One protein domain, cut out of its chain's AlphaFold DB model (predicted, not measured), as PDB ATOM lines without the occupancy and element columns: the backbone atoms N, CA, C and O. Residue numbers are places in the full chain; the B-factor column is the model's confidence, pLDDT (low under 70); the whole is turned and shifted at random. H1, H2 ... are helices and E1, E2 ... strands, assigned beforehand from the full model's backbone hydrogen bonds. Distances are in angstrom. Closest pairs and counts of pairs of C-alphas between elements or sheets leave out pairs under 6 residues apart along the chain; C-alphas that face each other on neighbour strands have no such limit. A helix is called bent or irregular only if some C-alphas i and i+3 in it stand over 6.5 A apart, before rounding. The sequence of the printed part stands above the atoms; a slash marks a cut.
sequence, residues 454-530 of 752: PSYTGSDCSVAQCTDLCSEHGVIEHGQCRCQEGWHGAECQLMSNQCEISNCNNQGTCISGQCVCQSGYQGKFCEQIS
ATOM      1  N   PRO A 454      -0.177 -57.779 -36.352       58.72
ATOM      2  CA  PRO A 454      -0.454 -56.380 -36.664       58.72
ATOM      3  C   PRO A 454       0.198 -55.427 -35.653       58.72
ATOM      4  O   PRO A 454       0.261 -55.727 -34.458       58.72
ATOM      5  N   SER A 455       0.694 -54.297 -36.155       66.56
ATOM      6  CA  SER A 455       1.528 -53.325 -35.429       66.56
ATOM      7  C   SER A 455       2.973 -53.757 -35.112       66.56
ATOM      8  O   SER A 455       3.651 -53.055 -34.364       66.56
ATOM      9  N   TYR A 456       3.493 -54.852 -35.686       80.81
ATOM     10  CA  TYR A 456       4.904 -55.260 -35.556       80.81
ATOM     11  C   TYR A 456       5.539 -55.623 -36.906       80.81
ATOM     12  O   TYR A 456       4.870 -56.109 -37.816       80.81
ATOM     13  N   THR A 457       6.844 -55.377 -37.040       77.44
ATOM     14  CA  THR A 457       7.610 -55.550 -38.282       77.44
ATOM     15  C   THR A 457       9.097 -55.833 -38.016       77.44
ATOM     16  O   THR A 457       9.556 -55.875 -36.872       77.44
ATOM     17  N   GLY A 458       9.867 -56.031 -39.087       77.75
ATOM     18  CA  GLY A 458      11.265 -56.468 -39.030       77.75
ATOM     19  C   GLY A 458      11.415 -57.994 -39.004       77.75
ATOM     20  O   GLY A 458      10.448 -58.734 -38.835       77.75
ATOM     21  N   SER A 459      12.643 -58.482 -39.197       77.69
ATOM     22  CA  SER A 459      12.947 -59.914 -39.376       77.69
ATOM     23  C   SER A 459      12.670 -60.794 -38.152       77.69
ATOM     24  O   SER A 459      12.570 -62.013 -38.293       77.69
ATOM     25  N   ASP A 460      12.536 -60.190 -36.973       86.19
ATOM     26  CA  ASP A 460      12.212 -60.830 -35.698       86.19
ATOM     27  C   ASP A 460      11.018 -60.171 -34.977       86.19
ATOM     28  O   ASP A 460      10.813 -60.417 -33.793       86.19
ATOM     29  N   CYS A 461      10.241 -59.319 -35.653       87.81
ATOM     30  CA  CYS A 461       9.128 -58.562 -35.061       87.81
ATOM     31  C   CYS A 461       9.504 -57.650 -33.872       87.81
ATOM     32  O   CYS A 461       8.630 -57.276 -33.092       87.81
ATOM     33  N   SER A 462      10.782 -57.281 -33.715       86.31
ATOM     34  CA  SER A 462      11.238 -56.350 -32.667       86.31
ATOM     35  C   SER A 462      10.785 -54.902 -32.881       86.31
ATOM     36  O   SER A 462      10.734 -54.127 -31.925       86.31
ATOM     37  N   VAL A 463      10.458 -54.511 -34.118       80.88
ATOM     38  CA  VAL A 463      10.065 -53.139 -34.449       80.88
ATOM     39  C   VAL A 463       8.551 -53.011 -34.333       80.88
ATOM     40  O   VAL A 463       7.818 -53.549 -35.159       80.88
ATOM     41  N   ALA A 464       8.069 -52.265 -33.340       64.88
ATOM     42  CA  ALA A 464       6.671 -51.849 -33.292       64.88
ATOM     43  C   ALA A 464       6.386 -50.903 -34.472       64.88
ATOM     44  O   ALA A 464       6.895 -49.782 -34.524       64.88
ATOM     45  N   GLN A 465       5.595 -51.366 -35.439       57.97
ATOM     46  CA  GLN A 465       5.160 -50.565 -36.575       57.97
ATOM     47  C   GLN A 465       3.879 -49.823 -36.201       57.97
ATOM     48  O   GLN A 465       2.773 -50.324 -36.402       57.97
ATOM     49  N   CYS A 466       4.030 -48.597 -35.707       49.66
ATOM     50  CA  CYS A 466       2.939 -47.631 -35.698       49.66
ATOM     51  C   CYS A 466       2.647 -47.202 -37.146       49.66
ATOM     52  O   CYS A 466       3.193 -46.215 -37.625       49.66
ATOM     53  N   THR A 467       1.820 -47.969 -37.859       49.97
ATOM     54  CA  THR A 467       1.012 -47.421 -38.961       49.97
ATOM     55  C   THR A 467       0.032 -46.415 -38.374       49.97
ATOM     56  O   THR A 467      -0.515 -46.690 -37.307       49.97
ATOM     57  N   ASP A 468      -0.209 -45.289 -39.040       56.22
ATOM     58  CA  ASP A 468      -1.003 -44.174 -38.508       56.22
ATOM     59  C   ASP A 468      -2.475 -44.568 -38.299       56.22
ATOM     60  O   ASP A 468      -3.312 -44.490 -39.202       56.22
ATOM     61  N   LEU A 469      -2.790 -45.075 -37.102       61.31
ATOM     62  CA  LEU A 469      -4.059 -45.750 -36.857       61.31
ATOM     63  C   LEU A 469      -5.223 -44.758 -36.966       61.31
ATOM     64  O   LEU A 469      -5.264 -43.739 -36.277       61.31
ATOM     65  N   CYS A 470      -6.184 -45.097 -37.824       65.81
ATOM     66  CA  CYS A 470      -7.309 -44.242 -38.203       65.81
ATOM     67  C   CYS A 470      -6.926 -42.958 -38.972       65.81
ATOM     68  O   CYS A 470      -7.684 -41.990 -38.933       65.81
ATOM     69  N   SER A 471      -5.780 -42.941 -39.670       72.69
ATOM     70  CA  SER A 471      -5.354 -41.880 -40.607       72.69
ATOM     71  C   SER A 471      -5.398 -40.452 -40.036       72.69
ATOM     72  O   SER A 471      -5.765 -39.522 -40.741       72.69
ATOM     73  N   GLU A 472      -5.128 -40.281 -38.736       73.25
ATOM     74  CA  GLU A 472      -5.331 -39.032 -37.960       73.25
ATOM     75  C   GLU A 472      -6.789 -38.492 -37.920       73.25
ATOM     76  O   GLU A 472      -7.094 -37.527 -37.214       73.25
ATOM     77  N   HIS A 473      -7.724 -39.134 -38.622       80.81
ATOM     78  CA  HIS A 473      -9.114 -38.709 -38.827       80.81
ATOM     79  C   HIS A 473     -10.128 -39.581 -38.067       80.81
ATOM     80  O   HIS A 473     -11.331 -39.559 -38.339       80.81
ATOM     81  N   GLY A 474      -9.668 -40.328 -37.064       80.00
ATOM     82  CA  GLY A 474     -10.505 -41.131 -36.177       80.00
ATOM     83  C   GLY A 474      -9.820 -41.468 -34.856       80.00
ATOM     84  O   GLY A 474      -8.683 -41.079 -34.608       80.00
ATOM     85  N   VAL A 475     -10.532 -42.195 -33.998       79.62
ATOM     86  CA  VAL A 475     -10.015 -42.748 -32.739       79.62
ATOM     87  C   VAL A 475     -10.433 -44.210 -32.605       79.62
ATOM     88  O   VAL A 475     -11.540 -44.578 -32.995       79.62
ATOM     89  N   ILE A 476      -9.558 -45.054 -32.059       68.75
ATOM     90  CA  ILE A 476      -9.846 -46.486 -31.910       68.75
ATOM     91  C   ILE A 476     -10.786 -46.712 -30.725       68.75
ATOM     92  O   ILE A 476     -10.467 -46.345 -29.595       68.75
ATOM     93  N   GLU A 477     -11.892 -47.411 -30.960       66.94
ATOM     94  CA  GLU A 477     -12.727 -47.995 -29.913       66.94
ATOM     95  C   GLU A 477     -13.038 -49.456 -30.248       66.94
ATOM     96  O   GLU A 477     -13.327 -49.798 -31.391       66.94
ATOM     97  N   HIS A 478     -12.955 -50.341 -29.251       59.84
ATOM     98  CA  HIS A 478     -13.261 -51.777 -29.386       59.84
ATOM     99  C   HIS A 478     -12.512 -52.514 -30.526       59.84
ATOM    100  O   HIS A 478     -12.959 -53.561 -30.986       59.84
ATOM    101  N   GLY A 479     -11.358 -51.992 -30.962       54.41
ATOM    102  CA  GLY A 479     -10.568 -52.552 -32.066       54.41
ATOM    103  C   GLY A 479     -11.005 -52.104 -33.467       54.41
ATOM    104  O   GLY A 479     -10.568 -52.700 -34.447       54.41
ATOM    105  N   GLN A 480     -11.847 -51.074 -33.577       58.25
ATOM    106  CA  GLN A 480     -12.261 -50.454 -34.839       58.25
ATOM    107  C   GLN A 480     -12.049 -48.935 -34.792       58.25
ATOM    108  O   GLN A 480     -12.052 -48.327 -33.721       58.25
ATOM    109  N   CYS A 481     -11.872 -48.307 -35.953       74.25
ATOM    110  CA  CYS A 481     -11.744 -46.858 -36.054       74.25
ATOM    111  C   CYS A 481     -13.118 -46.173 -36.032       74.25
ATOM    112  O   CYS A 481     -13.908 -46.319 -36.963       74.25
ATOM    113  N   ARG A 482     -13.390 -45.370 -34.994       84.38
ATOM    114  CA  ARG A 482     -14.493 -44.401 -35.000       84.38
ATOM    115  C   ARG A 482     -14.002 -43.109 -35.640       84.38
ATOM    116  O   ARG A 482     -13.217 -42.376 -35.036       84.38
ATOM    117  N   CYS A 483     -14.476 -42.835 -36.846       84.31
ATOM    118  CA  CYS A 483     -14.073 -41.660 -37.611       84.31
ATOM    119  C   CYS A 483     -14.668 -40.358 -37.071       84.31
ATOM    120  O   CYS A 483     -15.719 -40.345 -36.426       84.31
ATOM    121  N   GLN A 484     -13.957 -39.264 -37.329       86.75
ATOM    122  CA  GLN A 484     -14.410 -37.900 -37.088       86.75
ATOM    123  C   GLN A 484     -15.487 -37.515 -38.116       86.75
ATOM    124  O   GLN A 484     -15.607 -38.128 -39.178       86.75
ATOM    125  N   GLU A 485     -16.290 -36.498 -37.803       84.12
ATOM    126  CA  GLU A 485     -17.377 -36.062 -38.683       84.12
ATOM    127  C   GLU A 485     -16.840 -35.635 -40.062       84.12
ATOM    128  O   GLU A 485     -15.866 -34.891 -40.168       84.12
ATOM    129  N   GLY A 486     -17.460 -36.151 -41.127       82.06
ATOM    130  CA  GLY A 486     -16.994 -35.968 -42.503       82.06
ATOM    131  C   GLY A 486     -16.001 -37.022 -43.013       82.06
ATOM    132  O   GLY A 486     -15.706 -36.991 -44.208       82.06
ATOM    133  N   TRP A 487     -15.551 -37.973 -42.185       84.56
ATOM    134  CA  TRP A 487     -14.633 -39.059 -42.572       84.56
ATOM    135  C   TRP A 487     -15.237 -40.460 -42.380       84.56
ATOM    136  O   TRP A 487     -16.074 -40.681 -41.506       84.56
ATOM    137  N   HIS A 488     -14.810 -41.419 -43.206       80.12
ATOM    138  CA  HIS A 488     -15.214 -42.831 -43.162       80.12
ATOM    139  C   HIS A 488     -14.156 -43.751 -43.808       80.12
ATOM    140  O   HIS A 488     -13.049 -43.316 -44.127       80.12
ATOM    141  N   GLY A 489     -14.493 -45.032 -43.984       70.50
ATOM    142  CA  GLY A 489     -13.555 -46.100 -44.339       70.50
ATOM    143  C   GLY A 489     -13.005 -46.815 -43.100       70.50
ATOM    144  O   GLY A 489     -13.092 -46.304 -41.985       70.50
ATOM    145  N   ALA A 490     -12.461 -48.022 -43.282       72.94
ATOM    146  CA  ALA A 490     -12.008 -48.878 -42.174       72.94
ATOM    147  C   ALA A 490     -10.896 -48.249 -41.308       72.94
ATOM    148  O   ALA A 490     -10.753 -48.604 -40.140       72.94
ATOM    149  N   GLU A 491     -10.144 -47.304 -41.877       78.19
ATOM    150  CA  GLU A 491      -9.055 -46.565 -41.231       78.19
ATOM    151  C   GLU A 491      -9.292 -45.047 -41.331       78.19
ATOM    152  O   GLU A 491      -8.348 -44.266 -41.259       78.19
ATOM    153  N   CYS A 492     -10.548 -44.614 -41.509       81.62
ATOM    154  CA  CYS A 492     -10.963 -43.209 -41.648       81.62
ATOM    155  C   CYS A 492     -10.274 -42.427 -42.779       81.62
ATOM    156  O   CYS A 492     -10.187 -41.202 -42.739       81.62
ATOM    157  N   GLN A 493      -9.796 -43.137 -43.801       77.25
ATOM    158  CA  GLN A 493      -8.963 -42.611 -44.877       77.25
ATOM    159  C   GLN A 493      -9.742 -41.918 -46.015       77.25
ATOM    160  O   GLN A 493      -9.134 -41.489 -46.995       77.25
ATOM    161  N   LEU A 494     -11.076 -41.835 -45.931       79.12
ATOM    162  CA  LEU A 494     -11.948 -41.295 -46.981       79.12
ATOM    163  C   LEU A 494     -12.831 -40.167 -46.461       79.12
ATOM    164  O   LEU A 494     -13.444 -40.295 -45.401       79.12
ATOM    165  N   MET A 495     -13.005 -39.108 -47.249       77.75
ATOM    166  CA  MET A 495     -14.052 -38.121 -46.974       77.75
ATOM    167  C   MET A 495     -15.439 -38.700 -47.288       77.75
ATOM    168  O   MET A 495     -15.598 -39.511 -48.196       77.75
ATOM    169  N   SER A 496     -16.477 -38.258 -46.575       77.81
ATOM    170  CA  SER A 496     -17.847 -38.803 -46.650       77.81
ATOM    171  C   SER A 496     -18.544 -38.643 -48.016       77.81
ATOM    172  O   SER A 496     -19.634 -39.175 -48.218       77.81
ATOM    173  N   ASN A 497     -17.947 -37.906 -48.954       75.06
ATOM    174  CA  ASN A 497     -18.386 -37.791 -50.347       75.06
ATOM    175  C   ASN A 497     -17.603 -38.704 -51.317       75.06
ATOM    176  O   ASN A 497     -18.013 -38.845 -52.467       75.06
ATOM    177  N   GLN A 498     -16.509 -39.328 -50.871       77.62
ATOM    178  CA  GLN A 498     -15.644 -40.220 -51.647       77.62
ATOM    179  C   GLN A 498     -15.999 -41.689 -51.390       77.62
ATOM    180  O   GLN A 498     -16.189 -42.104 -50.248       77.62
ATOM    181  N   CYS A 499     -16.052 -42.491 -52.453       80.00
ATOM    182  CA  CYS A 499     -16.228 -43.942 -52.376       80.00
ATOM    183  C   CYS A 499     -14.869 -44.651 -52.241       80.00
ATOM    184  O   CYS A 499     -13.886 -44.189 -52.819       80.00
ATOM    185  N   GLU A 500     -14.830 -45.813 -51.572       75.19
ATOM    186  CA  GLU A 500     -13.628 -46.677 -51.466       75.19
ATOM    187  C   GLU A 500     -13.027 -47.039 -52.839       75.19
ATOM    188  O   GLU A 500     -11.819 -47.221 -52.959       75.19
ATOM    189  N   ILE A 501     -13.858 -47.092 -53.886       79.00
ATOM    190  CA  ILE A 501     -13.432 -47.182 -55.284       79.00
ATOM    191  C   ILE A 501     -14.010 -45.972 -56.028       79.00
ATOM    192  O   ILE A 501     -15.210 -45.907 -56.290       79.00
ATOM    193  N   SER A 502     -13.153 -45.002 -56.361       72.94
ATOM    194  CA  SER A 502     -13.538 -43.668 -56.859       72.94
ATOM    195  C   SER A 502     -14.345 -43.669 -58.164       72.94
ATOM    196  O   SER A 502     -15.109 -42.739 -58.415       72.94
ATOM    197  N   ASN A 503     -14.202 -44.715 -58.978       76.38
ATOM    198  CA  ASN A 503     -14.915 -44.925 -60.237       76.38
ATOM    199  C   ASN A 503     -15.956 -46.060 -60.180       76.38
ATOM    200  O   ASN A 503     -16.489 -46.417 -61.227       76.38
ATOM    201  N   CYS A 504     -16.209 -46.673 -59.015       83.25
ATOM    202  CA  CYS A 504     -17.117 -47.820 -58.859       83.25
ATOM    203  C   CYS A 504     -16.897 -48.918 -59.927       83.25
ATOM    204  O   CYS A 504     -17.820 -49.314 -60.639       83.25
ATOM    205  N   ASN A 505     -15.634 -49.330 -60.112       83.00
ATOM    206  CA  ASN A 505     -15.169 -50.280 -61.140       83.00
ATOM    207  C   ASN A 505     -15.470 -49.884 -62.608       83.00
ATOM    208  O   ASN A 505     -15.353 -50.707 -63.515       83.00
ATOM    209  N   ASN A 506     -15.797 -48.611 -62.858       84.50
ATOM    210  CA  ASN A 506     -16.378 -48.064 -64.095       84.50
ATOM    211  C   ASN A 506     -17.801 -48.568 -64.416       84.50
ATOM    212  O   ASN A 506     -18.281 -48.340 -65.522       84.50
ATOM    213  N   GLN A 507     -18.476 -49.224 -63.466       87.19
ATOM    214  CA  GLN A 507     -19.806 -49.835 -63.623       87.19
ATOM    215  C   GLN A 507     -20.868 -49.192 -62.710       87.19
ATOM    216  O   GLN A 507     -21.940 -49.747 -62.462       87.19
ATOM    217  N   GLY A 508     -20.574 -48.004 -62.186       86.44
ATOM    218  CA  GLY A 508     -21.438 -47.250 -61.288       86.44
ATOM    219  C   GLY A 508     -20.996 -45.798 -61.160       86.44
ATOM    220  O   GLY A 508     -19.955 -45.402 -61.682       86.44
ATOM    221  N   THR A 509     -21.787 -45.016 -60.437       88.25
ATOM    222  CA  THR A 509     -21.506 -43.616 -60.113       88.25
ATOM    223  C   THR A 509     -21.363 -43.480 -58.603       88.25
ATOM    224  O   THR A 509     -22.234 -43.931 -57.859       88.25
ATOM    225  N   CYS A 510     -20.288 -42.843 -58.137       85.31
ATOM    226  CA  CYS A 510     -20.135 -42.519 -56.722       85.31
ATOM    227  C   CYS A 510     -21.076 -41.364 -56.344       85.31
ATOM    228  O   CYS A 510     -20.992 -40.280 -56.923       85.31
ATOM    229  N   ILE A 511     -21.972 -41.591 -55.381       83.69
ATOM    230  CA  ILE A 511     -22.915 -40.600 -54.856       83.69
ATOM    231  C   ILE A 511     -22.872 -40.681 -53.326       83.69
ATOM    232  O   ILE A 511     -23.177 -41.721 -52.749       83.69
ATOM    233  N   SER A 512     -22.476 -39.588 -52.667       78.06
ATOM    234  CA  SER A 512     -22.405 -39.483 -51.195       78.06
ATOM    235  C   SER A 512     -21.662 -40.650 -50.518       78.06
ATOM    236  O   SER A 512     -22.154 -41.241 -49.559       78.06
ATOM    237  N   GLY A 513     -20.498 -41.026 -51.062       75.50
ATOM    238  CA  GLY A 513     -19.669 -42.120 -50.540       75.50
ATOM    239  C   GLY A 513     -20.153 -43.542 -50.867       75.50
ATOM    240  O   GLY A 513     -19.457 -44.500 -50.536       75.50
ATOM    241  N   GLN A 514     -21.293 -43.703 -51.550       81.25
ATOM    242  CA  GLN A 514     -21.829 -44.999 -51.981       81.25
ATOM    243  C   GLN A 514     -21.798 -45.155 -53.507       81.25
ATOM    244  O   GLN A 514     -22.050 -44.211 -54.256       81.25
ATOM    245  N   CYS A 515     -21.508 -46.366 -53.983       86.81
ATOM    246  CA  CYS A 515     -21.543 -46.692 -55.407       86.81
ATOM    247  C   CYS A 515     -22.962 -47.061 -55.853       86.81
ATOM    248  O   CYS A 515     -23.490 -48.103 -55.469       86.81
ATOM    249  N   VAL A 516     -23.567 -46.227 -56.702       87.81
ATOM    250  CA  VAL A 516     -24.848 -46.518 -57.357       87.81
ATOM    251  C   VAL A 516     -24.566 -47.191 -58.697       87.81
ATOM    252  O   VAL A 516     -24.022 -46.569 -59.609       87.81
ATOM    253  N   CYS A 517     -24.899 -48.475 -58.806       87.31
ATOM    254  CA  CYS A 517     -24.520 -49.298 -59.953       87.31
ATOM    255  C   CYS A 517     -25.392 -49.072 -61.188       87.31
ATOM    256  O   CYS A 517     -26.585 -48.783 -61.097       87.31
ATOM    257  N   GLN A 518     -24.774 -49.225 -62.359       84.12
ATOM    258  CA  GLN A 518     -25.467 -49.214 -63.642       84.12
ATOM    259  C   GLN A 518     -26.244 -50.526 -63.837       84.12
ATOM    260  O   GLN A 518     -25.919 -51.560 -63.251       84.12
ATOM    261  N   SER A 519     -27.294 -50.494 -64.662       78.69
ATOM    262  CA  SER A 519     -28.134 -51.666 -64.934       78.69
ATOM    263  C   SER A 519     -27.302 -52.838 -65.464       78.69
ATOM    264  O   SER A 519     -26.621 -52.702 -66.476       78.69
ATOM    265  N   GLY A 520     -27.375 -53.986 -64.787       71.00
ATOM    266  CA  GLY A 520     -26.506 -55.139 -65.050       71.00
ATOM    267  C   GLY A 520     -25.320 -55.279 -64.087       71.00
ATOM    268  O   GLY A 520     -24.531 -56.205 -64.244       71.00
ATOM    269  N   TYR A 521     -25.202 -54.422 -63.064       80.62
ATOM    270  CA  TYR A 521     -24.160 -54.510 -62.034       80.62
ATOM    271  C   TYR A 521     -24.712 -54.344 -60.612       80.62
ATOM    272  O   TYR A 521     -25.715 -53.668 -60.386       80.62
ATOM    273  N   GLN A 522     -24.054 -54.990 -59.649       78.44
ATOM    274  CA  GLN A 522     -24.378 -54.981 -58.220       78.44
ATOM    275  C   GLN A 522     -23.107 -55.191 -57.372       78.44
ATOM    276  O   GLN A 522     -22.002 -55.314 -57.902       78.44
ATOM    277  N   GLY A 523     -23.271 -55.279 -56.050       77.94
ATOM    278  CA  GLY A 523     -22.163 -55.366 -55.094       77.94
ATOM    279  C   GLY A 523     -21.843 -54.008 -54.471       77.94
ATOM    280  O   GLY A 523     -22.412 -52.992 -54.870       77.94
ATOM    281  N   LYS A 524     -20.959 -53.972 -53.464       81.12
ATOM    282  CA  LYS A 524     -20.661 -52.733 -52.709       81.12
ATOM    283  C   LYS A 524     -19.991 -51.667 -53.593       81.12
ATOM    284  O   LYS A 524     -20.095 -50.476 -53.312       81.12
ATOM    285  N   PHE A 525     -19.330 -52.100 -54.665       83.81
ATOM    286  CA  PHE A 525     -18.535 -51.282 -55.579       83.81
ATOM    287  C   PHE A 525     -18.899 -51.506 -57.050       83.81
ATOM    288  O   PHE A 525     -18.113 -51.151 -57.930       83.81
ATOM    289  N   CYS A 526     -20.053 -52.121 -57.326       83.25
ATOM    290  CA  CYS A 526     -20.468 -52.536 -58.671       83.25
ATOM    291  C   CYS A 526     -19.522 -53.571 -59.310       83.25
ATOM    292  O   CYS A 526     -19.379 -53.650 -60.528       83.25
ATOM    293  N   GLU A 527     -18.855 -54.363 -58.466       82.25
ATOM    294  CA  GLU A 527     -17.875 -55.382 -58.844       82.25
ATOM    295  C   GLU A 527     -18.498 -56.683 -59.378       82.25
ATOM    296  O   GLU A 527     -17.794 -57.519 -59.943       82.25
ATOM    297  N   GLN A 528     -19.809 -56.872 -59.202       76.31
ATOM    298  CA  GLN A 528     -20.532 -58.090 -59.568       76.31
ATOM    299  C   GLN A 528     -21.454 -57.818 -60.755       76.31
ATOM    300  O   GLN A 528     -22.204 -56.842 -60.750       76.31
ATOM    301  N   ILE A 529     -21.467 -58.712 -61.744       71.81
ATOM    302  CA  ILE A 529     -22.427 -58.640 -62.851       71.81
ATOM    303  C   ILE A 529     -23.790 -59.136 -62.344       71.81
ATOM    304  O   ILE A 529     -23.929 -60.293 -61.944       71.81
ATOM    305  N   SER A 530     -24.784 -58.251 -62.354       67.50
ATOM    306  CA  SER A 530     -26.176 -58.544 -62.010       67.50
ATOM    307  C   SER A 530     -26.990 -58.875 -63.259       67.50
ATOM    308  O   SER A 530     -26.660 -58.464 -64.369       67.50
TER     309      SER A 530
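Overview. This is residues 454 to 530 of the 752 residues of the protein "Hypothetical protein" of Rotaria sp. Silwood2 (UniProt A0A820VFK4). Little regular structure: a loose, elongated run of loops holds two small strand hairpins, E1 with E2 and E3 with E4, well separated along it, with the short helix H1 beside the first and loop 454 to 468 at one end. The 77 printed residues include H1, E1, E2, E3 and E4 in that order, mostly strand, with only 20 residues in named elements. The radius of gyration of the C-alphas is 16.4 A, the spans 51 by 31 by 20 A.

Arrangement. H1, residues 469 to 472, is only just irregular, with C-alphas 469 and 472 6.9 A apart; it is too short for an O i to N i+4 pair, and its one O i to N i+3 pair is out of range. E1, residues 474 to 477, and E2, residues 480 to 483, form an antiparallel hairpin at 144 degrees, N 475 and O 482 within hydrogen-bond range at 2.9 A. The closest C-alphas of H1 and E2, Cys 470 and Cys 481, are 5.6 A apart. E3, residues 508 to 511, and E4, residues 514 to 517, form another at 149 degrees, N 509 and O 516 within range at 2.8 A. E2 and E3 are apart.

Along the chain. H1 begins at C-alpha 469 (-4.059, -45.750, -36.857). E1 is 9.6 A long, and E2, E3 and E4 9.4 A each; E4 ends at C-alpha 517 (-24.520, -49.298, -59.953).

Size, cuts and confidence. The farthest C-alphas, Ser 462 and Ser 519, are 51.1 A apart. The printed part has no cut; E2 to E3 is a long link. pLDDT is under 70 at residues 454 to 455, 464 to 470, 476 to 480 and 530.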